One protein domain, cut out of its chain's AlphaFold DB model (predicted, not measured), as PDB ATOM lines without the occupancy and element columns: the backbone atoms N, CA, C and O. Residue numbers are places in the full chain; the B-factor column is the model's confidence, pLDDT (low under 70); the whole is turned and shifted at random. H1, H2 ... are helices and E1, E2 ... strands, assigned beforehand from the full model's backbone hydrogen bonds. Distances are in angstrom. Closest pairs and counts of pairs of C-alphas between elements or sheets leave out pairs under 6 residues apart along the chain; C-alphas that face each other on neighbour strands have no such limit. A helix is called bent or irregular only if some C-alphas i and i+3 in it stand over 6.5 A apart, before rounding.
ATOM      1  N   SER A   5     -33.992   5.858  -3.203       83.50
ATOM      2  CA  SER A   5     -32.905   5.177  -2.497       83.50
ATOM      3  C   SER A   5     -31.568   5.919  -2.613       83.50
ATOM      4  O   SER A   5     -30.800   5.913  -1.656       83.50
ATOM      5  N   ASP A   6     -31.269   6.536  -3.759       84.81
ATOM      6  CA  ASP A   6     -30.019   7.284  -3.964       84.81
ATOM      7  C   ASP A   6     -30.042   8.604  -3.181       84.81
ATOM      8  O   ASP A   6     -29.048   8.994  -2.568       84.81
ATOM      9  N   GLU A   7     -31.201   9.264  -3.145       92.25
ATOM     10  CA  GLU A   7     -31.437  10.463  -2.335       92.25
ATOM     11  C   GLU A   7     -31.281  10.188  -0.836       92.25
ATOM     12  O   GLU A   7     -30.623  10.953  -0.130       92.25
ATOM     13  N   ASP A   8     -31.841   9.080  -0.345       92.75
ATOM     14  CA  ASP A   8     -31.732   8.694   1.063       92.75
ATOM     15  C   ASP A   8     -30.284   8.331   1.442       92.75
ATOM     16  O   ASP A   8     -29.816   8.691   2.527       92.75
ATOM     17  N   GLN A   9     -29.533   7.681   0.542       93.50
ATOM     18  CA  GLN A   9     -28.101   7.430   0.749       93.50
ATOM     19  C   GLN A   9     -27.294   8.732   0.778       93.50
ATOM     20  O   GLN A   9     -26.488   8.923   1.691       93.50
ATOM     21  N   ALA A  10     -27.530   9.654  -0.158       95.56
ATOM     22  CA  ALA A  10     -26.892  10.970  -0.169       95.56
ATOM     23  C   ALA A  10     -27.170  11.751   1.127       95.56
ATOM     24  O   ALA A  10     -26.246  12.287   1.749       95.56
ATOM     25  N   ALA A  11     -28.427  11.750   1.581       95.69
ATOM     26  CA  ALA A  11     -28.846  12.356   2.840       95.69
ATOM     27  C   ALA A  11     -28.128  11.732   4.052       95.69
ATOM     28  O   ALA A  11     -27.698  12.446   4.962       95.69
ATOM     29  N   ALA A  12     -27.938  10.412   4.064       96.00
ATOM     30  CA  ALA A  12     -27.207   9.735   5.129       96.00
ATOM     31  C   ALA A  12     -25.698  10.057   5.114       96.00
ATOM     32  O   ALA A  12     -25.127  10.299   6.183       96.00
ATOM     33  N   VAL A  13     -25.059  10.137   3.934       96.56
ATOM     34  CA  VAL A  13     -23.652  10.572   3.799       96.56
ATOM     35  C   VAL A  13     -23.483  11.952   4.420       96.56
ATOM     36  O   VAL A  13     -22.656  12.151   5.313       96.56
ATOM     37  N   ILE A  14     -24.269  12.921   3.953       96.00
ATOM     38  CA  ILE A  14     -24.083  14.315   4.346       96.00
ATOM     39  C   ILE A  14     -24.401  14.525   5.826       96.00
ATOM     40  O   ILE A  14     -23.678  15.266   6.491       96.00
ATOM     41  N   ALA A  15     -25.394  13.817   6.375       96.06
ATOM     42  CA  ALA A  15     -25.687  13.839   7.804       96.06
ATOM     43  C   ALA A  15     -24.492  13.357   8.631       96.06
ATOM     44  O   ALA A  15     -24.113  13.984   9.621       96.06
ATOM     45  N   LYS A  16     -23.845  12.274   8.190       95.75
ATOM     46  CA  LYS A  16     -22.681  11.703   8.866       95.75
ATOM     47  C   LYS A  16     -21.455  12.613   8.808       95.75
ATOM     48  O   LYS A  16     -20.719  12.691   9.786       95.75
ATOM     49  N   VAL A  17     -21.242  13.308   7.689       95.38
ATOM     50  CA  VAL A  17     -20.074  14.188   7.501       95.38
ATOM     51  C   VAL A  17     -20.263  15.562   8.151       95.38
ATOM     52  O   VAL A  17     -19.305  16.137   8.661       95.38
ATOM     53  N   THR A  18     -21.479  16.111   8.133       93.75
ATOM     54  CA  THR A  18     -21.751  17.480   8.610       93.75
ATOM     55  C   THR A  18     -22.335  17.543  10.018       93.75
ATOM     56  O   THR A  18     -22.270  18.594  10.649       93.75
ATOM     57  N   GLY A  19     -22.933  16.453  10.505       94.81
ATOM     58  CA  GLY A  19     -23.770  16.454  11.707       94.81
ATOM     59  C   GLY A  19     -25.150  17.096  11.507       94.81
ATOM     60  O   GLY A  19     -25.937  17.133  12.453       94.81
ATOM     61  N   GLY A  20     -25.459  17.598  10.305       95.25
ATOM     62  CA  GLY A  20     -26.768  18.143   9.959       95.25
ATOM     63  C   GLY A  20     -27.830  17.050   9.838       95.25
ATOM     64  O   GLY A  20     -27.550  15.916   9.450       95.25
ATOM     65  N   LYS A  21     -29.080  17.385  10.158       97.56
ATOM     66  CA  LYS A  21     -30.227  16.486  10.029       97.56
ATOM     67  C   LYS A  21     -30.972  16.762   8.717       97.56
ATOM     68  O   LYS A  21     -31.617  17.807   8.624       97.56
ATOM     69  N   PRO A  22     -30.957  15.845   7.735       96.75
ATOM     70  CA  PRO A  22     -31.720  16.008   6.506       96.75
ATOM     71  C   PRO A  22     -33.226  15.896   6.778       96.75
ATOM     72  O   PRO A  22     -33.696  14.988   7.469       96.75
ATOM     73  N   VAL A  23     -33.990  16.831   6.222       96.56
ATOM     74  CA  VAL A  23     -35.453  16.873   6.245       96.56
ATOM     75  C   VAL A  23     -35.940  16.919   4.807       96.56
ATOM     76  O   VAL A  23     -35.717  17.909   4.115       96.56
ATOM     77  N   ARG A  24     -36.607  15.850   4.367       95.81
ATOM     78  CA  ARG A  24     -37.128  15.720   3.003       95.81
ATOM     79  C   ARG A  24     -38.146  16.820   2.695       95.81
ATOM     80  O   ARG A  24     -38.974  17.169   3.543       95.81
ATOM     81  N   ARG A  25     -38.052  17.378   1.493       94.00
ATOM     82  CA  ARG A  25     -38.910  18.448   0.976       94.00
ATOM     83  C   ARG A  25     -39.623  18.033  -0.300       94.00
ATOM     84  O   ARG A  25     -40.806  18.336  -0.408       94.00
ATOM     85  N   ASP A  26     -38.938  17.339  -1.205       89.25
ATOM     86  CA  ASP A  26     -39.569  16.765  -2.391       89.25
ATOM     87  C   ASP A  26     -40.217  15.409  -2.052       89.25
ATOM     88  O   ASP A  26     -39.563  14.477  -1.566       89.25
ATOM     89  N   ASP A  27     -41.529  15.334  -2.268       85.94
ATOM     90  CA  ASP A  27     -42.367  14.136  -2.150       85.94
ATOM     91  C   ASP A  27     -42.842  13.617  -3.523       85.94
ATOM     92  O   ASP A  27     -43.666  12.702  -3.601       85.94
ATOM     93  N   GLY A  28     -42.328  14.200  -4.609       82.94
ATOM     94  CA  GLY A  28     -42.666  13.875  -5.990       82.94
ATOM     95  C   GLY A  28     -43.949  14.533  -6.501       82.94
ATOM     96  O   GLY A  28     -44.345  14.269  -7.639       82.94
ATOM     97  N   THR A  29     -44.624  15.374  -5.707       81.00
ATOM     98  CA  THR A  29     -45.914  15.976  -6.098       81.00
ATOM     99  C   THR A  29     -45.790  17.346  -6.768       81.00
ATOM    100  O   THR A  29     -46.715  17.765  -7.469       81.00
ATOM    101  N   ALA A  30     -44.660  18.041  -6.604       83.94
ATOM    102  CA  ALA A  30     -44.453  19.397  -7.108       83.94
ATOM    103  C   ALA A  30     -43.093  19.559  -7.800       83.94
ATOM    104  O   ALA A  30     -42.048  19.188  -7.279       83.94
ATOM    105  N   SER A  31     -43.087  20.188  -8.977       83.06
ATOM    106  CA  SER A  31     -41.850  20.447  -9.718       83.06
ATOM    107  C   SER A  31     -41.032  21.576  -9.090       83.06
ATOM    108  O   SER A  31     -41.561  22.662  -8.848       83.06
ATOM    109  N   GLY A  32     -39.716  21.392  -8.967       85.06
ATOM    110  CA  GLY A  32     -38.819  22.443  -8.472       85.06
ATOM    111  C   GLY A  32     -38.743  22.595  -6.973       85.06
ATOM    112  O   GLY A  32     -38.265  23.622  -6.494       85.06
ATOM    113  N   VAL A  33     -39.218  21.594  -6.249       91.25
ATOM    114  CA  VAL A  33     -38.863  21.434  -4.853       91.25
ATOM    115  C   VAL A  33     -37.479  20.787  -4.824       91.25
ATOM    116  O   VAL A  33     -37.174  19.919  -5.637       91.25
ATOM    117  N   ARG A  34     -36.612  21.298  -3.953       92.69
ATOM    118  CA  ARG A  34     -35.333  20.652  -3.638       92.69
ATOM    119  C   ARG A  34     -35.575  19.386  -2.834       92.69
ATOM    120  O   ARG A  34     -36.569  19.324  -2.113       92.69
ATOM    121  N   ASP A  35     -34.651  18.447  -2.857       95.00
ATOM    122  CA  ASP A  35     -34.892  17.161  -2.198       95.00
ATOM    123  C   ASP A  35     -34.926  17.274  -0.666       95.00
ATOM    124  O   ASP A  35     -35.804  16.690  -0.021       95.00
ATOM    125  N   PHE A  36     -34.035  18.077  -0.063       96.19
ATOM    126  CA  PHE A  36     -33.918  18.203   1.394       96.19
ATOM    127  C   PHE A  36     -33.597  19.628   1.886       96.19
ATOM    128  O   PHE A  36     -33.100  20.489   1.161       96.19
ATOM    129  N   ASP A  37     -33.845  19.855   3.176       95.94
ATOM    130  CA  ASP A  37     -33.153  20.858   3.995       95.94
ATOM    131  C   ASP A  37     -32.251  20.156   5.015       95.94
ATOM    132  O   ASP A  37     -32.696  19.227   5.691       95.94
ATOM    133  N   LEU A  38     -31.020  20.627   5.189       95.50
ATOM    134  CA  LEU A  38     -30.118  20.207   6.260       95.50
ATOM    135  C   LEU A  38     -30.312  21.107   7.474       95.50
ATOM    136  O   LEU A  38     -29.995  22.289   7.408       95.50
ATOM    137  N   ILE A  39     -30.833  20.563   8.573       96.38
ATOM    138  CA  ILE A  39     -31.055  21.303   9.821       96.38
ATOM    139  C   ILE A  39     -29.878  21.082  10.772       96.38
ATOM    140  O   ILE A  39     -29.601  19.943  11.152       96.38
ATOM    141  N   PHE A  40     -29.215  22.154  11.194       95.19
ATOM    142  CA  PHE A  40     -28.071  22.090  12.106       95.19
ATOM    143  C   PHE A  40     -28.479  22.289  13.570       95.19
ATOM    144  O   PHE A  40     -29.618  22.641  13.882       95.19
ATOM    145  N   GLY A  41     -27.551  22.014  14.494       93.75
ATOM    146  CA  GLY A  41     -27.820  22.026  15.939       93.75
ATOM    147  C   GLY A  41     -28.198  23.397  16.517       93.75
ATOM    148  O   GLY A  41     -28.848  23.462  17.554       93.75
ATOM    149  N   ASP A  42     -27.832  24.480  15.839       94.12
ATOM    150  CA  ASP A  42     -28.226  25.862  16.146       94.12
ATOM    151  C   ASP A  42     -29.558  26.273  15.477       94.12
ATOM    152  O   ASP A  42     -30.013  27.406  15.634       94.12
ATOM    153  N   GLY A  43     -30.198  25.354  14.749       93.31
ATOM    154  CA  GLY A  43     -31.496  25.539  14.111       93.31
ATOM    155  C   GLY A  43     -31.462  26.193  12.731       93.31
ATOM    156  O   GLY A  43     -32.530  26.319  12.123       93.31
ATOM    157  N   HIS A  44     -30.295  26.591  12.204       93.69
ATOM    158  CA  HIS A  44     -30.237  27.064  10.819       93.69
ATOM    159  C   HIS A  44     -30.441  25.901   9.838       93.69
ATOM    160  O   HIS A  44     -30.302  24.725  10.187       93.69
ATOM    161  N   ALA A  45     -30.845  26.244   8.613       94.12
ATOM    162  CA  ALA A  45     -31.207  25.266   7.602       94.12
ATOM    163  C   ALA A  45     -30.663  25.634   6.222       94.12
ATOM    164  O   ALA A  45     -30.974  26.713   5.705       94.12
ATOM    165  N   GLU A  46     -29.915  24.703   5.637       95.00
ATOM    166  CA  GLU A  46     -29.241  24.831   4.341       95.00
ATOM    167  C   GLU A  46     -29.956  23.955   3.295       95.00
ATOM    168  O   GLU A  46     -30.243  22.785   3.576       95.00
ATOM    169  N   PRO A  47     -30.310  24.483   2.107       95.88
ATOM    170  CA  PRO A  47     -30.939  23.687   1.060       95.88
ATOM    171  C   PRO A  47     -29.976  22.633   0.496       95.88
ATOM    172  O   PRO A  47     -28.800  22.912   0.253       95.88
ATOM    173  N   LEU A  48     -30.506  21.438   0.237       96.38
ATOM    174  CA  LEU A  48     -29.793  20.322  -0.374       96.38
ATOM    175  C   LEU A  48     -30.582  19.780  -1.568       96.38
ATOM    176  O   LEU A  48     -31.743  19.397  -1.431       96.38
ATOM    177  N   GLU A  49     -29.911  19.714  -2.710       96.88
ATOM    178  CA  GLU A  49     -30.377  19.042  -3.918       96.88
ATOM    179  C   GLU A  49     -29.485  17.843  -4.211       96.88
ATOM    180  O   GLU A  49     -28.257  17.961  -4.173       96.88
ATOM    181  N   VAL A  50     -30.085  16.702  -4.531       97.06
ATOM    182  CA  VAL A  50     -29.393  15.477  -4.908       97.06
ATOM    183  C   VAL A  50     -29.592  15.228  -6.397       97.06
ATOM    184  O   VAL A  50     -30.681  15.222  -6.956       97.06
ATOM    185  N   THR A  51     -28.492  14.973  -7.084       96.44
ATOM    186  CA  THR A  51     -28.490  14.612  -8.491       96.44
ATOM    187  C   THR A  51     -27.526  13.461  -8.727       96.44
ATOM    188  O   THR A  51     -26.800  13.030  -7.831       96.44
ATOM    189  N   GLN A  52     -27.517  12.934  -9.947       95.75
ATOM    190  CA  GLN A  52     -26.712  11.771 -10.292       95.75
ATOM    191  C   GLN A  52     -25.932  12.014 -11.581       95.75
ATOM    192  O   GLN A  52     -26.509  12.402 -12.603       95.75
ATOM    193  N   ALA A  53     -24.630  11.730 -11.557       95.38
ATOM    194  CA  ALA A  53     -23.820  11.661 -12.764       95.38
ATOM    195  C   ALA A  53     -23.915  10.246 -13.341       95.38
ATOM    196  O   ALA A  53     -23.285   9.309 -12.851       95.38
ATOM    197  N   THR A  54     -24.701  10.102 -14.403       92.19
ATOM    198  CA  THR A  54     -24.875   8.841 -15.137       92.19
ATOM    199  C   THR A  54     -24.423   9.003 -16.585       92.19
ATOM    200  O   THR A  54     -24.161  10.115 -17.036       92.19
ATOM    201  N   LEU A  55     -24.379   7.891 -17.320       89.81
ATOM    202  CA  LEU A  55     -24.174   7.860 -18.767       89.81
ATOM    203  C   LEU A  55     -25.455   7.365 -19.454       89.81
ATOM    204  O   LEU A  55     -25.694   6.152 -19.528       89.81
ATOM    205  N   PRO A  56     -26.340   8.270 -19.914       88.00
ATOM    206  CA  PRO A  56     -27.622   7.893 -20.508       88.00
ATOM    207  C   PRO A  56     -27.490   6.942 -21.705       88.00
ATOM    208  O   PRO A  56     -28.302   6.030 -21.871       88.00
ATOM    209  N   ALA A 164      -3.803   6.253 -17.256       53.78
ATOM    210  CA  ALA A 164      -3.235   7.291 -16.392       53.78
ATOM    211  C   ALA A 164      -3.920   8.675 -16.435       53.78
ATOM    212  O   ALA A 164      -3.751   9.466 -17.357       53.78
ATOM    213  N   PHE A 165      -4.621   9.004 -15.348       63.34
ATOM    214  CA  PHE A 165      -5.155  10.335 -15.062       63.34
ATOM    215  C   PHE A 165      -4.004  11.340 -14.882       63.34
ATOM    216  O   PHE A 165      -3.543  11.572 -13.765       63.34
ATOM    217  N   GLU A 166      -3.510  11.926 -15.978       67.88
ATOM    218  CA  GLU A 166      -2.478  12.978 -15.943       67.88
ATOM    219  C   GLU A 166      -2.919  14.184 -15.093       67.88
ATOM    220  O   GLU A 166      -2.084  14.912 -14.556       67.88
ATOM    221  N   ASN A 167      -4.233  14.358 -14.917       84.12
ATOM    222  CA  ASN A 167      -4.840  15.409 -14.119       84.12
ATOM    223  C   ASN A 167      -5.891  14.829 -13.146       84.12
ATOM    224  O   ASN A 167      -7.029  14.582 -13.555       84.12
ATOM    225  N   PRO A 168      -5.526  14.580 -11.872       86.56
ATOM    226  CA  PRO A 168      -6.437  14.022 -10.875       86.56
ATOM    227  C   PRO A 168      -7.716  14.847 -10.715       86.56
ATOM    228  O   PRO A 168      -7.660  16.066 -10.536       86.56
ATOM    229  N   GLY A 169      -8.870  14.181 -10.756       91.88
ATOM    230  CA  GLY A 169     -10.164  14.825 -10.545       91.88
ATOM    231  C   GLY A 169     -10.687  15.616 -11.746       91.88
ATOM    232  O   GLY A 169     -11.694  16.304 -11.602       91.88
ATOM    233  N   GLN A 170     -10.042  15.554 -12.917       93.38
ATOM    234  CA  GLN A 170     -10.478  16.273 -14.119       93.38
ATOM    235  C   GLN A 170     -11.919  15.935 -14.527       93.38
ATOM    236  O   GLN A 170     -12.698  16.831 -14.856       93.38
ATOM    237  N   TYR A 171     -12.276  14.656 -14.538       93.88
ATOM    238  CA  TYR A 171     -13.592  14.182 -14.955       93.88
ATOM    239  C   TYR A 171     -14.630  14.366 -13.852       93.88
ATOM    240  O   TYR A 171     -15.775  14.708 -14.146       93.88
ATOM    241  N   ALA A 172     -14.227  14.220 -12.588       95.56
ATOM    242  CA  ALA A 172     -15.053  14.590 -11.444       95.56
ATOM    243  C   ALA A 172     -15.409  16.089 -11.470       95.56
ATOM    244  O   ALA A 172     -16.578  16.438 -11.329       95.56
ATOM    245  N   LEU A 173     -14.438  16.971 -11.734       96.75
ATOM    246  CA  LEU A 173     -14.661  18.411 -11.902       96.75
ATOM    247  C   LEU A 173     -15.605  18.714 -13.065       96.75
ATOM    248  O   LEU A 173     -16.539  19.493 -12.897       96.75
ATOM    249  N   ALA A 174     -15.401  18.081 -14.221       95.94
ATOM    250  CA  ALA A 174     -16.284  18.267 -15.369       95.94
ATOM    251  C   ALA A 174     -17.732  17.849 -15.049       95.94
ATOM    252  O   ALA A 174     -18.667  18.560 -15.413       95.94
ATOM    253  N   ALA A 175     -17.921  16.742 -14.321       96.62
ATOM    254  CA  ALA A 175     -19.241  16.306 -13.870       96.62
ATOM    255  C   ALA A 175     -19.879  17.310 -12.894       96.62
ATOM    256  O   ALA A 175     -21.075  17.587 -13.004       96.62
ATOM    257  N   VAL A 176     -19.093  17.885 -11.974       98.06
ATOM    258  CA  VAL A 176     -19.552  18.964 -11.085       98.06
ATOM    259  C   VAL A 176     -20.032  20.163 -11.887       98.06
ATOM    260  O   VAL A 176     -21.162  20.600 -11.691       98.06
ATOM    261  N   GLU A 177     -19.203  20.686 -12.789       98.00
ATOM    262  CA  GLU A 177     -19.512  21.895 -13.557       98.00
ATOM    263  C   GLU A 177     -20.725  21.681 -14.480       98.00
ATOM    264  O   GLU A 177     -21.604  22.540 -14.551       98.00
ATOM    265  N   GLU A 178     -20.842  20.511 -15.122       97.56
ATOM    266  CA  GLU A 178     -22.015  20.158 -15.932       97.56
ATOM    267  C   GLU A 178     -23.297  20.139 -15.088       97.56
ATOM    268  O   GLU A 178     -24.309  20.733 -15.471       97.56
ATOM    269  N   LEU A 179     -23.281  19.442 -13.949       97.81
ATOM    270  CA  LEU A 179     -24.472  19.251 -13.121       97.81
ATOM    271  C   LEU A 179     -24.853  20.521 -12.361       97.81
ATOM    272  O   LEU A 179     -26.039  20.838 -12.281       97.81
ATOM    273  N   ALA A 180     -23.882  21.286 -11.870       97.44
ATOM    274  CA  ALA A 180     -24.110  22.610 -11.294       97.44
ATOM    275  C   ALA A 180     -24.663  23.592 -12.342       97.44
ATOM    276  O   ALA A 180     -25.504  24.436 -12.033       97.44
ATOM    277  N   GLY A 181     -24.261  23.447 -13.608       97.19
ATOM    278  CA  GLY A 181     -24.763  24.231 -14.735       97.19
ATOM    279  C   GLY A 181     -26.223  23.957 -15.130       97.19
ATOM    280  O   GLY A 181     -26.785  24.707 -15.930       97.19
ATOM    281  N   LYS A 182     -26.869  22.908 -14.599       96.88
ATOM    282  CA  LYS A 182     -28.264  22.587 -14.943       96.88
ATOM    283  C   LYS A 182     -29.222  23.576 -14.284       96.88
ATOM    284  O   LYS A 182     -29.279  23.685 -13.062       96.88
ATOM    285  N   ALA A 183     -30.045  24.226 -15.110       96.00
ATOM    286  CA  ALA A 183     -31.026  25.219 -14.670       96.00
ATOM    287  C   ALA A 183     -31.995  24.690 -13.598       96.00
ATOM    288  O   ALA A 183     -32.444  25.453 -12.749       96.00
ATOM    289  N   ASP A 184     -32.313  23.392 -13.618       94.69
ATOM    290  CA  ASP A 184     -33.173  22.782 -12.604       94.69
ATOM    291  C   ASP A 184     -32.519  22.784 -11.214       94.69
ATOM    292  O   ASP A 184     -33.116  23.293 -10.267       94.69
ATOM    293  N   ASN A 185     -31.263  22.331 -11.120       95.94
ATOM    294  CA  ASN A 185     -30.489  22.328  -9.874       95.94
ATOM    295  C   ASN A 185     -30.317  23.754  -9.327       95.94
ATOM    296  O   ASN A 185     -30.558  23.999  -8.146       95.94
ATOM    297  N   GLN A 186     -29.976  24.717 -10.192       95.12
ATOM    298  CA  GLN A 186     -29.858  26.132  -9.812       95.12
ATOM    299  C   GLN A 186     -31.175  26.678  -9.261       95.12
ATOM    300  O   GLN A 186     -31.213  27.260  -8.180       95.12
ATOM    301  N   ARG A 187     -32.281  26.444  -9.970       93.62
ATOM    302  CA  ARG A 187     -33.610  26.921  -9.576       93.62
ATOM    303  C   ARG A 187     -34.068  26.333  -8.242       93.62
ATOM    304  O   ARG A 187     -34.632  27.067  -7.434       93.62
ATOM    305  N   LYS A 188     -33.834  25.039  -8.004       93.06
ATOM    306  CA  LYS A 188     -34.178  24.369  -6.740       93.06
ATOM    307  C   LYS A 188     -33.367  24.914  -5.554       93.06
ATOM    308  O   LYS A 188     -33.908  25.042  -4.453       93.06
ATOM    309  N   LEU A 189     -32.107  25.293  -5.783       93.94
ATOM    310  CA  LEU A 189     -31.204  25.819  -4.749       93.94
ATOM    311  C   LEU A 189     -31.296  27.343  -4.542       93.94
ATOM    312  O   LEU A 189     -31.022  27.826  -3.446       93.94
ATOM    313  N   ALA A 190     -31.796  28.105  -5.520       90.44
ATOM    314  CA  ALA A 190     -31.978  29.560  -5.419       90.44
ATOM    315  C   ALA A 190     -32.988  30.007  -4.337       90.44
ATOM    316  O   ALA A 190     -33.012  31.171  -3.937       90.44
ATOM    317  N   VAL A 191     -33.845  29.098  -3.857       78.12
ATOM    318  CA  VAL A 191     -35.053  29.410  -3.066       78.12
ATOM    319  C   VAL A 191     -34.762  30.109  -1.729       78.12
ATOM    320  O   VAL A 191     -35.633  30.812  -1.217       78.12
ATOM    321  N   ARG A 192     -33.571  29.935  -1.141       71.25
ATOM    322  CA  ARG A 192     -33.259  30.431   0.215       71.25
ATOM    323  C   ARG A 192     -32.294  31.613   0.302       71.25
ATOM    324  O   ARG A 192     -32.008  32.007   1.423       71.25
ATOM    325  N   GLY A 193     -31.850  32.176  -0.829       61.03
ATOM    326  CA  GLY A 193     -31.047  33.406  -0.942       61.03
ATOM    327  C   GLY A 193     -30.179  33.779   0.273       61.03
ATOM    328  O   GLY A 193     -30.659  34.447   1.183       61.03
ATOM    329  N   GLY A 194     -28.893  33.412   0.261       66.56
ATOM    330  CA  GLY A 194     -27.906  33.872   1.255       66.56
ATOM    331  C   GLY A 194     -27.506  32.865   2.342       66.56
ATOM    332  O   GLY A 194     -26.680  33.208   3.183       66.56
ATOM    333  N   ALA A 195     -28.045  31.643   2.321       78.31
ATOM    334  CA  ALA A 195     -27.498  30.506   3.068       78.31
ATOM    335  C   ALA A 195     -26.553  29.681   2.182       78.31
ATOM    336  O   ALA A 195     -26.644  29.747   0.954       78.31
ATOM    337  N   ASP A 196     -25.681  28.890   2.809       91.88
ATOM    338  CA  ASP A 196     -24.923  27.851   2.118       91.88
ATOM    339  C   ASP A 196     -25.888  26.880   1.416       91.88
ATOM    340  O   ASP A 196     -26.874  26.441   2.005       91.88
ATOM    341  N   SER A 197     -25.615  26.556   0.151       94.62
ATOM    342  CA  SER A 197     -26.456  25.699  -0.690       94.62
ATOM    343  C   SER A 197     -25.667  24.504  -1.193       94.62
ATOM    344  O   SER A 197     -24.548  24.651  -1.692       94.62
ATOM    345  N   HIS A 198     -26.261  23.317  -1.079       96.75
ATOM    346  CA  HIS A 198     -25.575  22.045  -1.261       96.75
ATOM    347  C   HIS A 198     -26.099  21.335  -2.502       96.75
ATOM    348  O   HIS A 198     -27.260  20.932  -2.546       96.75
ATOM    349  N   LEU A 199     -25.227  21.122  -3.484       97.81
ATOM    350  CA  LEU A 199     -25.478  20.172  -4.563       97.81
ATOM    351  C   LEU A 199     -24.746  18.868  -4.253       97.81
ATOM    352  O   LEU A 199     -23.518  18.837  -4.181       97.81
ATOM    353  N   PHE A 200     -25.488  17.784  -4.088       98.44
ATOM    354  CA  PHE A 200     -24.940  16.450  -3.913       98.44
ATOM    355  C   PHE A 200     -25.043  15.670  -5.214       98.44
ATOM    356  O   PHE A 200     -26.118  15.518  -5.778       98.44
ATOM    357  N   ILE A 201     -23.920  15.153  -5.689       98.25
ATOM    358  CA  ILE A 201     -23.811  14.410  -6.934       98.25
ATOM    359  C   ILE A 201     -23.404  12.978  -6.603       98.25
ATOM    360  O   ILE A 201     -22.271  12.708  -6.200       98.25
ATOM    361  N   TRP A 202     -24.317  12.041  -6.831       97.44
ATOM    362  CA  TRP A 202     -23.997  10.622  -6.784       97.44
ATOM    363  C   TRP A 202     -23.383  10.180  -8.117       97.44
ATOM    364  O   TRP A 202     -24.014  10.273  -9.172       97.44
ATOM    365  N   ILE A 203     -22.135   9.721  -8.095       95.81
ATOM    366  CA  ILE A 203     -21.431   9.213  -9.270       95.81
ATOM    367  C   ILE A 203     -21.757   7.733  -9.427       95.81
ATOM    368  O   ILE A 203     -21.399   6.907  -8.586       95.81
ATOM    369  N   ASP A 204     -22.436   7.402 -10.522       92.31
ATOM    370  CA  ASP A 204     -22.670   6.019 -10.925       92.31
ATOM    371  C   ASP A 204     -21.331   5.334 -11.233       92.31
ATOM    372  O   ASP A 204     -20.531   5.871 -11.998       92.31
ATOM    373  N   GLU A 205     -21.090   4.143 -10.679       89.62
ATOM    374  CA  GLU A 205     -19.850   3.379 -10.899       89.62
ATOM    375  C   GLU A 205     -19.591   3.048 -12.375       89.62
ATOM    376  O   GLU A 205     -18.451   2.859 -12.795       89.62
ATOM    377  N   ARG A 206     -20.651   3.031 -13.188       87.62
ATOM    378  CA  ARG A 206     -20.579   2.797 -14.632       87.62
ATOM    379  C   ARG A 206     -20.159   4.046 -15.402       87.62
ATOM    380  O   ARG A 206     -19.791   3.945 -16.568       87.62
ATOM    381  N   ASN A 207     -20.222   5.223 -14.779       90.88
ATOM    382  CA  ASN A 207     -19.602   6.435 -15.296       90.88
ATOM    383  C   ASN A 207     -18.121   6.428 -14.898       90.88
ATOM    384  O   ASN A 207     -17.708   7.120 -13.965       90.88
ATOM    385  N   PHE A 208     -17.344   5.585 -15.585       89.12
ATOM    386  CA  PHE A 208     -16.052   5.107 -15.099       89.12
ATOM    387  C   PHE A 208     -15.073   6.235 -14.790       89.12
ATOM    388  O   PHE A 208     -14.426   6.202 -13.752       89.12
ATOM    389  N   LEU A 209     -14.956   7.241 -15.657       90.94
ATOM    390  CA  LEU A 209     -13.951   8.293 -15.486       90.94
ATOM    391  C   LEU A 209     -14.146   9.143 -14.216       90.94
ATOM    392  O   LEU A 209     -13.221   9.180 -13.404       90.94
ATOM    393  N   PRO A 210     -15.303   9.795 -13.978       93.38
ATOM    394  CA  PRO A 210     -15.517  10.502 -12.719       93.38
ATOM    395  C   PRO A 210     -15.526   9.546 -11.519       93.38
ATOM    396  O   PRO A 210     -15.057   9.922 -10.450       93.38
ATOM    397  N   TRP A 211     -15.995   8.302 -11.674       93.50
ATOM    398  CA  TRP A 211     -15.930   7.303 -10.601       93.50
ATOM    399  C   TRP A 211     -14.486   6.959 -10.207       93.50
ATOM    400  O   TRP A 211     -14.143   6.912  -9.024       93.50
ATOM    401  N   ALA A 212     -13.620   6.745 -11.194       91.38
ATOM    402  CA  ALA A 212     -12.213   6.437 -10.998       91.38
ATOM    403  C   ALA A 212     -11.456   7.635 -10.415       91.38
ATOM    404  O   ALA A 212     -10.590   7.440  -9.559       91.38
ATOM    405  N   ASP A 213     -11.827   8.860 -10.797       93.38
ATOM    406  CA  ASP A 213     -11.297  10.077 -10.187       93.38
ATOM    407  C   ASP A 213     -11.535  10.101  -8.677       93.38
ATOM    408  O   ASP A 213     -10.587  10.376  -7.943       93.38
ATOM    409  N   LEU A 214     -12.732   9.738  -8.190       94.19
ATOM    410  CA  LEU A 214     -13.037   9.718  -6.748       94.19
ATOM    411  C   LEU A 214     -12.100   8.796  -5.950       94.19
ATOM    412  O   LEU A 214     -11.869   9.014  -4.762       94.19
ATOM    413  N   ARG A 215     -11.525   7.782  -6.603       91.38
ATOM    414  CA  ARG A 215     -10.560   6.835  -6.020       91.38
ATOM    415  C   ARG A 215      -9.107   7.312  -6.111       91.38
ATOM    416  O   ARG A 215      -8.193   6.579  -5.734       91.38
ATOM    417  N   SER A 216      -8.890   8.502  -6.658       90.38
ATOM    418  CA  SER A 216      -7.580   9.104  -6.873       90.38
ATOM    419  C   SER A 216      -7.332  10.255  -5.886       90.38
ATOM    420  O   SER A 216      -7.865  10.273  -4.777       90.38
ATOM    421  N   LYS A 217      -6.464  11.204  -6.252       91.88
ATOM    422  CA  LYS A 217      -6.203  12.396  -5.440       91.88
ATOM    423  C   LYS A 217      -7.287  13.441  -5.688       91.88
ATOM    424  O   LYS A 217      -7.740  13.599  -6.818       91.88
ATOM    425  N   LEU A 218      -7.615  14.206  -4.645       95.38
ATOM    426  CA  LEU A 218      -8.461  15.389  -4.782       95.38
ATOM    427  C   LEU A 218      -7.884  16.339  -5.847       95.38
ATOM    428  O   LEU A 218      -6.661  16.528  -5.892       95.38
ATOM    429  N   PRO A 219      -8.737  16.959  -6.676       94.62
ATOM    430  CA  PRO A 219      -8.293  17.966  -7.622       94.62
ATOM    431  C   PRO A 219      -7.723  19.180  -6.883       94.62
ATOM    432  O   PRO A 219      -8.209  19.588  -5.828       94.62
ATOM    433  N   SER A 220      -6.699  19.803  -7.463       92.31
ATOM    434  CA  SER A 220      -6.143  21.063  -6.952       92.31
ATOM    435  C   SER A 220      -6.953  22.288  -7.386       92.31
ATOM    436  O   SER A 220      -6.866  23.342  -6.758       92.31
ATOM    437  N   LYS A 221      -7.734  22.164  -8.466       94.69
ATOM    438  CA  LYS A 221      -8.545  23.242  -9.037       94.69
ATOM    439  C   LYS A 221      -9.923  23.301  -8.366       94.69
ATOM    440  O   LYS A 221     -10.563  22.270  -8.165       94.69
ATOM    441  N   ALA A 222     -10.396  24.509  -8.074       96.00
ATOM    442  CA  ALA A 222     -11.792  24.752  -7.721       96.00
ATOM    443  C   ALA A 222     -12.726  24.507  -8.930       96.00
ATOM    444  O   ALA A 222     -12.346  24.848 -10.058       96.00
ATOM    445  N   PRO A 223     -13.927  23.937  -8.727       97.00
ATOM    446  CA  PRO A 223     -14.951  23.888  -9.761       97.00
ATOM    447  C   PRO A 223     -15.527  25.285 -10.020       97.00
ATOM    448  O   PRO A 223     -15.566  26.137  -9.132       97.00
ATOM    449  N   THR A 224     -16.014  25.510 -11.234       97.19
ATOM    450  CA  THR A 224     -16.788  26.707 -11.577       97.19
ATOM    451  C   THR A 224     -18.242  26.504 -11.160       97.19
ATOM    452  O   THR A 224     -18.950  25.705 -11.774       97.19
ATOM    453  N   LEU A 225     -18.695  27.212 -10.123       96.12
ATOM    454  CA  LEU A 225     -20.053  27.084  -9.589       96.12
ATOM    455  C   LEU A 225     -20.899  28.332  -9.880       96.12
ATOM    456  O   LEU A 225     -20.372  29.448  -9.878       96.12
ATOM    457  N   PRO A 226     -22.208  28.168 -10.140       95.56
ATOM    458  CA  PRO A 226     -23.144  29.284 -10.151       95.56
ATOM    459  C   PRO A 226     -23.367  29.803  -8.719       95.56
ATOM    460  O   PRO A 226     -23.168  29.073  -7.749       95.56
ATOM    461  N   ALA A 227     -23.799  31.059  -8.581       93.25
ATOM    462  CA  ALA A 227     -23.907  31.737  -7.283       93.25
ATOM    463  C   ALA A 227     -24.886  31.057  -6.306       93.25
ATOM    464  O   ALA A 227     -24.790  31.241  -5.096       93.25
ATOM    465  N   GLU A 228     -25.828  30.274  -6.826       94.31
ATOM    466  CA  GLU A 228     -26.821  29.522  -6.066       94.31
ATOM    467  C   GLU A 228     -26.244  28.284  -5.360       94.31
ATOM    468  O   GLU A 228     -26.955  27.672  -4.565       94.31
ATOM    469  N   ILE A 229     -24.999  27.885  -5.654       95.69
ATOM    470  CA  ILE A 229     -24.369  26.650  -5.165       95.69
ATOM    471  C   ILE A 229     -23.022  26.989  -4.524       95.69
ATOM    472  O   ILE A 229     -22.072  27.321  -5.223       95.69
ATOM    473  N   THR A 230     -22.925  26.848  -3.201       95.31
ATOM    474  CA  THR A 230     -21.700  27.173  -2.433       95.31
ATOM    475  C   THR A 230     -20.929  25.931  -1.983       95.31
ATOM    476  O   THR A 230     -19.729  25.986  -1.694       95.31
ATOM    477  N   ASN A 231     -21.617  24.787  -1.920       96.81
ATOM    478  CA  ASN A 231     -21.076  23.499  -1.520       96.81
ATOM    479  C   ASN A 231     -21.431  22.436  -2.563       96.81
ATOM    480  O   ASN A 231     -22.598  22.271  -2.923       96.81
ATOM    481  N   VAL A 232     -20.442  21.650  -2.983       98.00
ATOM    482  CA  VAL A 232     -20.661  20.480  -3.839       98.00
ATOM    483  C   VAL A 232     -20.123  19.230  -3.177       98.00
ATOM    484  O   VAL A 232     -19.030  19.229  -2.610       98.00
ATOM    485  N   TRP A 233     -20.889  18.156  -3.291       98.44
ATOM    486  CA  TRP A 233     -20.543  16.833  -2.808       98.44
ATOM    487  C   TRP A 233     -20.509  15.875  -3.985       98.44
ATOM    488  O   TRP A 233     -21.408  15.886  -4.820       98.44
ATOM    489  N   LEU A 234     -19.484  15.043  -4.045       98.25
ATOM    490  CA  LEU A 234     -19.398  13.917  -4.962       98.25
ATOM    491  C   LEU A 234     -19.341  12.667  -4.108       98.25
ATOM    492  O   LEU A 234     -18.524  12.613  -3.193       98.25
ATOM    493  N   ALA A 235     -20.163  11.667  -4.386       97.69
ATOM    494  CA  ALA A 235     -20.054  10.394  -3.689       97.69
ATOM    495  C   ALA A 235     -20.234   9.214  -4.626       97.69
ATOM    496  O   ALA A 235     -20.915   9.310  -5.643       97.69
ATOM    497  N   THR A 236     -19.624   8.094  -4.267       95.81
ATOM    498  CA  THR A 236     -19.860   6.817  -4.931       95.81
ATOM    499  C   THR A 236     -19.615   5.660  -3.978       95.81
ATOM    500  O   THR A 236     -18.966   5.823  -2.941       95.81
ATOM    501  N   THR A 237     -20.098   4.485  -4.364       93.56
ATOM    502  CA  THR A 237     -19.823   3.235  -3.667       93.56
ATOM    503  C   THR A 237     -18.625   2.545  -4.312       93.56
ATOM    504  O   THR A 237     -18.531   2.415  -5.533       93.56
ATOM    505  N   VAL A 238     -17.694   2.088  -3.481       90.12
ATOM    506  CA  VAL A 238     -16.569   1.239  -3.871       90.12
ATOM    507  C   VAL A 238     -16.574   0.036  -2.939       90.12
ATOM    508  O   VAL A 238     -16.241   0.149  -1.761       90.12
ATOM    509  N   TYR A 239     -16.976  -1.116  -3.476       88.31
ATOM    510  CA  TYR A 239     -17.266  -2.320  -2.695       88.31
ATOM    511  C   TYR A 239     -18.362  -2.066  -1.644       88.31
ATOM    512  O   TYR A 239     -19.512  -1.846  -2.006       88.31
ATOM    513  N   ASP A 240     -18.017  -2.103  -0.361       89.06
ATOM    514  CA  ASP A 240     -18.899  -1.885   0.786       89.06
ATOM    515  C   ASP A 240     -18.728  -0.494   1.419       89.06
ATOM    516  O   ASP A 240     -19.324  -0.208   2.460       89.06
ATOM    517  N   ARG A 241     -17.921   0.381   0.810       93.62
ATOM    518  CA  ARG A 241     -17.595   1.711   1.338       93.62
ATOM    519  C   ARG A 241     -18.101   2.812   0.437       93.62
ATOM    520  O   ARG A 241     -18.179   2.655  -0.778       93.62
ATOM    521  N   ILE A 242     -18.358   3.962   1.039       95.94
ATOM    522  CA  ILE A 242     -18.654   5.195   0.330       95.94
ATOM    523  C   ILE A 242     -17.431   6.090   0.393       95.94
ATOM    524  O   ILE A 242     -16.917   6.378   1.474       95.94
ATOM    525  N   ILE A 243     -16.997   6.541  -0.779       96.75
ATOM    526  CA  ILE A 243     -16.030   7.624  -0.919       96.75
ATOM    527  C   ILE A 243     -16.828   8.884  -1.209       96.75
ATOM    528  O   ILE A 243     -17.642   8.896  -2.132       96.75
ATOM    529  N   CYS A 244     -16.592   9.937  -0.435       97.88
ATOM    530  CA  CYS A 244     -17.238  11.224  -0.617       97.88
ATOM    531  C   CYS A 244     -16.204  12.347  -0.656       97.88
ATOM    532  O   CYS A 244     -15.374  12.475   0.242       97.88
ATOM    533  N   TRP A 245     -16.257  13.178  -1.688       98.06
ATOM    534  CA  TRP A 245     -15.519  14.431  -1.762       98.06
ATOM    535  C   TRP A 245     -16.468  15.592  -1.529       98.06
ATOM    536  O   TRP A 245     -17.612  15.572  -1.978       98.06
ATOM    537  N   ARG A 246     -15.973  16.630  -0.865       97.81
ATOM    538  CA  ARG A 246     -16.683  17.887  -0.668       97.81
ATOM    539  C   ARG A 246     -15.801  19.034  -1.117       97.81
ATOM    540  O   ARG A 246     -14.679  19.164  -0.632       97.81
ATOM    541  N   TYR A 247     -16.350  19.896  -1.954       98.12
ATOM    542  CA  TYR A 247     -15.838  21.236  -2.180       98.12
ATOM    543  C   TYR A 247     -16.741  22.256  -1.485       98.12
ATOM    544  O   TYR A 247     -17.965  22.165  -1.568       98.12
ATOM    545  N   ALA A 248     -16.137  23.217  -0.797       95.56
ATOM    546  CA  ALA A 248     -16.823  24.387  -0.259       95.56
ATOM    547  C   ALA A 248     -15.990  25.627  -0.583       95.56
ATOM    548  O   ALA A 248     -14.793  25.619  -0.293       95.56
ATOM    549  N   ASP A 249     -16.598  26.689  -1.115       86.56
ATOM    550  CA  ASP A 249     -15.866  27.869  -1.615       86.56
ATOM    551  C   ASP A 249     -14.847  28.436  -0.615       86.56
ATOM    552  O   ASP A 249     -13.717  28.762  -0.973       86.56
ATOM    553  N   ALA A 250     -15.205  28.485   0.670       85.44
ATOM    554  CA  ALA A 250     -14.335  29.015   1.721       85.44
ATOM    555  C   ALA A 250     -13.241  28.040   2.207       85.44
ATOM    556  O   ALA A 250     -12.338  28.451   2.936       85.44
ATOM    557  N   ARG A 251     -13.335  26.743   1.886       91.62
ATOM    558  CA  ARG A 251     -12.500  25.676   2.482       91.62
ATOM    559  C   ARG A 251     -11.775  24.795   1.464       91.62
ATOM    560  O   ARG A 251     -10.877  24.054   1.855       91.62
ATOM    561  N   GLY A 252     -12.134  24.874   0.187       96.06
ATOM    562  CA  GLY A 252     -11.593  24.016  -0.860       96.06
ATOM    563  C   GLY A 252     -12.079  22.569  -0.756       96.06
ATOM    564  O   GLY A 252     -13.156  22.287  -0.226       96.06
ATOM    565  N   TRP A 253     -11.280  21.655  -1.308       97.56
ATOM    566  CA  TRP A 253     -11.583  20.228  -1.372       97.56
ATOM    567  C   TRP A 253     -11.254  19.488  -0.070       97.56
ATOM    568  O   TRP A 253     -10.217  19.703   0.553       97.56
ATOM    569  N   SER A 254     -12.118  18.548   0.298       97.19
ATOM    570  CA  SER A 254     -11.936  17.600   1.399       97.19
ATOM    571  C   SER A 254     -12.547  16.248   1.029       97.19
ATOM    572  O   SER A 254     -13.369  16.166   0.117       97.19
ATOM    573  N   SER A 255     -12.136  15.183   1.716       96.94
ATOM    574  CA  SER A 255     -12.612  13.822   1.459       96.94
ATOM    575  C   SER A 255     -13.010  13.111   2.746       96.94
ATOM    576  O   SER A 255     -12.393  13.308   3.794       96.94
ATOM    577  N   TRP A 256     -13.992  12.229   2.635       97.00
ATOM    578  CA  TRP A 256     -14.431  11.294   3.657       97.00
ATOM    579  C   TRP A 256     -14.588   9.902   3.039       97.00
ATOM    580  O   TRP A 256     -15.003   9.771   1.889       97.00
ATOM    581  N   GLU A 257     -14.274   8.867   3.811       96.06
ATOM    582  CA  GLU A 257     -14.514   7.473   3.444       96.06
ATOM    583  C   GLU A 257     -15.114   6.737   4.645       96.06
ATOM    584  O   GLU A 257     -14.643   6.893   5.776       96.06
ATOM    585  N   GLY A 258     -16.142   5.924   4.413       93.81
ATOM    586  CA  GLY A 258     -16.723   5.101   5.464       93.81
ATOM    587  C   GLY A 258     -17.922   4.284   5.011       93.81
ATOM    588  O   GLY A 258     -18.260   4.230   3.833       93.81
ATOM    589  N   THR A 259     -18.569   3.636   5.972       91.44
ATOM    590  CA  THR A 259     -19.840   2.928   5.782       91.44
ATOM    591  C   THR A 259     -20.994   3.779   6.308       91.44
ATOM    592  O   THR A 259     -20.786   4.636   7.179       91.44
TER     593      THR A 259
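AT A GLANCE: This is residues 5 to 56 and 164 to 259 of the 260 residues of an uncharacterized protein of Chloroflexi bacterium (UniProt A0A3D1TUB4). Seven strands form one strongly twisted sheet, curled like part of a barrel, that wraps round the helix H1 on its inner face, while H2, H3 and H4 cover its outer face. The printed part has 148 residues, of mixed class, with four named helices and seven named strands in the order H1 E1 E2 E3 H2 H3 E4 H4 E5 E6 E7. The mixed sheet runs E1 E2 E3 E4 E5 E6 E7. The whole is compact, with a radius of gyration of the C-alphas of 14.4 A and spans of 43 by 32 by 30 A.

HOW THE PARTS SIT: Start at H1, residues 5 to 18. E1, residues 21 to 24, E2, residues 36 to 39, and E3, residues 45 to 53, make a meander of two hairpins, each strand the antiparallel neighbour of the one before; look for N 23 and O 37, 2.8 A, and N 38 and O 46, 2.8 A. E3 is parallel to E4, residues 198 to 203, with N 51 and O 200 at 2.8 A. E4, H4, residues 208 to 214, and E5, residues 231 to 238, form a strand-helix-strand unit, two parallel neighbours with a helix between, its crossover right-handed; N 201 and O 233 are 2.8 A apart. E5, E6, residues 241 to 248, and E7, residues 252 to 258, make a second meander of hairpins, with N 234 and O 245 at 2.8 A and N 246 and O 254 at 2.8 A. The sheet curls round H1: the closest C-alphas are Glu 7 and Val 50 for E3, 6.0 A, and Val 17 and Trp 256 for E7, 7.4 A. Three layers result with H4, H2, residues 170 to 180, and H3, residues 183 to 192, on the face opposite H1. H2 touches H4 about perpendicular, at 85 degrees, closest at the C-alphas of Ala 172 and Pro 210, 4.3 A. H3, at a height of 9.2 A over the sheet, has its closest C-alphas to E3 at Leu 189 and Pro 47, 6.2 A. H3 is irregular, C-alphas 189 and 192 being 7.1 A apart. Every O i to N i+4 pair is within hydrogen-bond range in H1, H2 and H4; in H3, 4 of 6 are.

IN THESE COORDINATES: Find C-alpha 5 at (-32.905, 5.177, -2.497); H1 runs 20.0 A from there. E3 runs 25.6 A, E5 22.8 A, E6 22.7 A, and E7 20.6 A to C-alpha 258 at (-16.723, 5.101, 5.464).

THE WHOLE: The farthest C-alphas, Gly 43 and Ala 164, are 45.4 A apart. Residues 57 to 163 are not printed; C-alphas 56 and 164 are 24.7 A apart across the cut. The links E1 to E2 and H4 to E5 are long. Mean pLDDT of the printed part is 92.5; residues 164 to 166 and 193 to 194 are under 70.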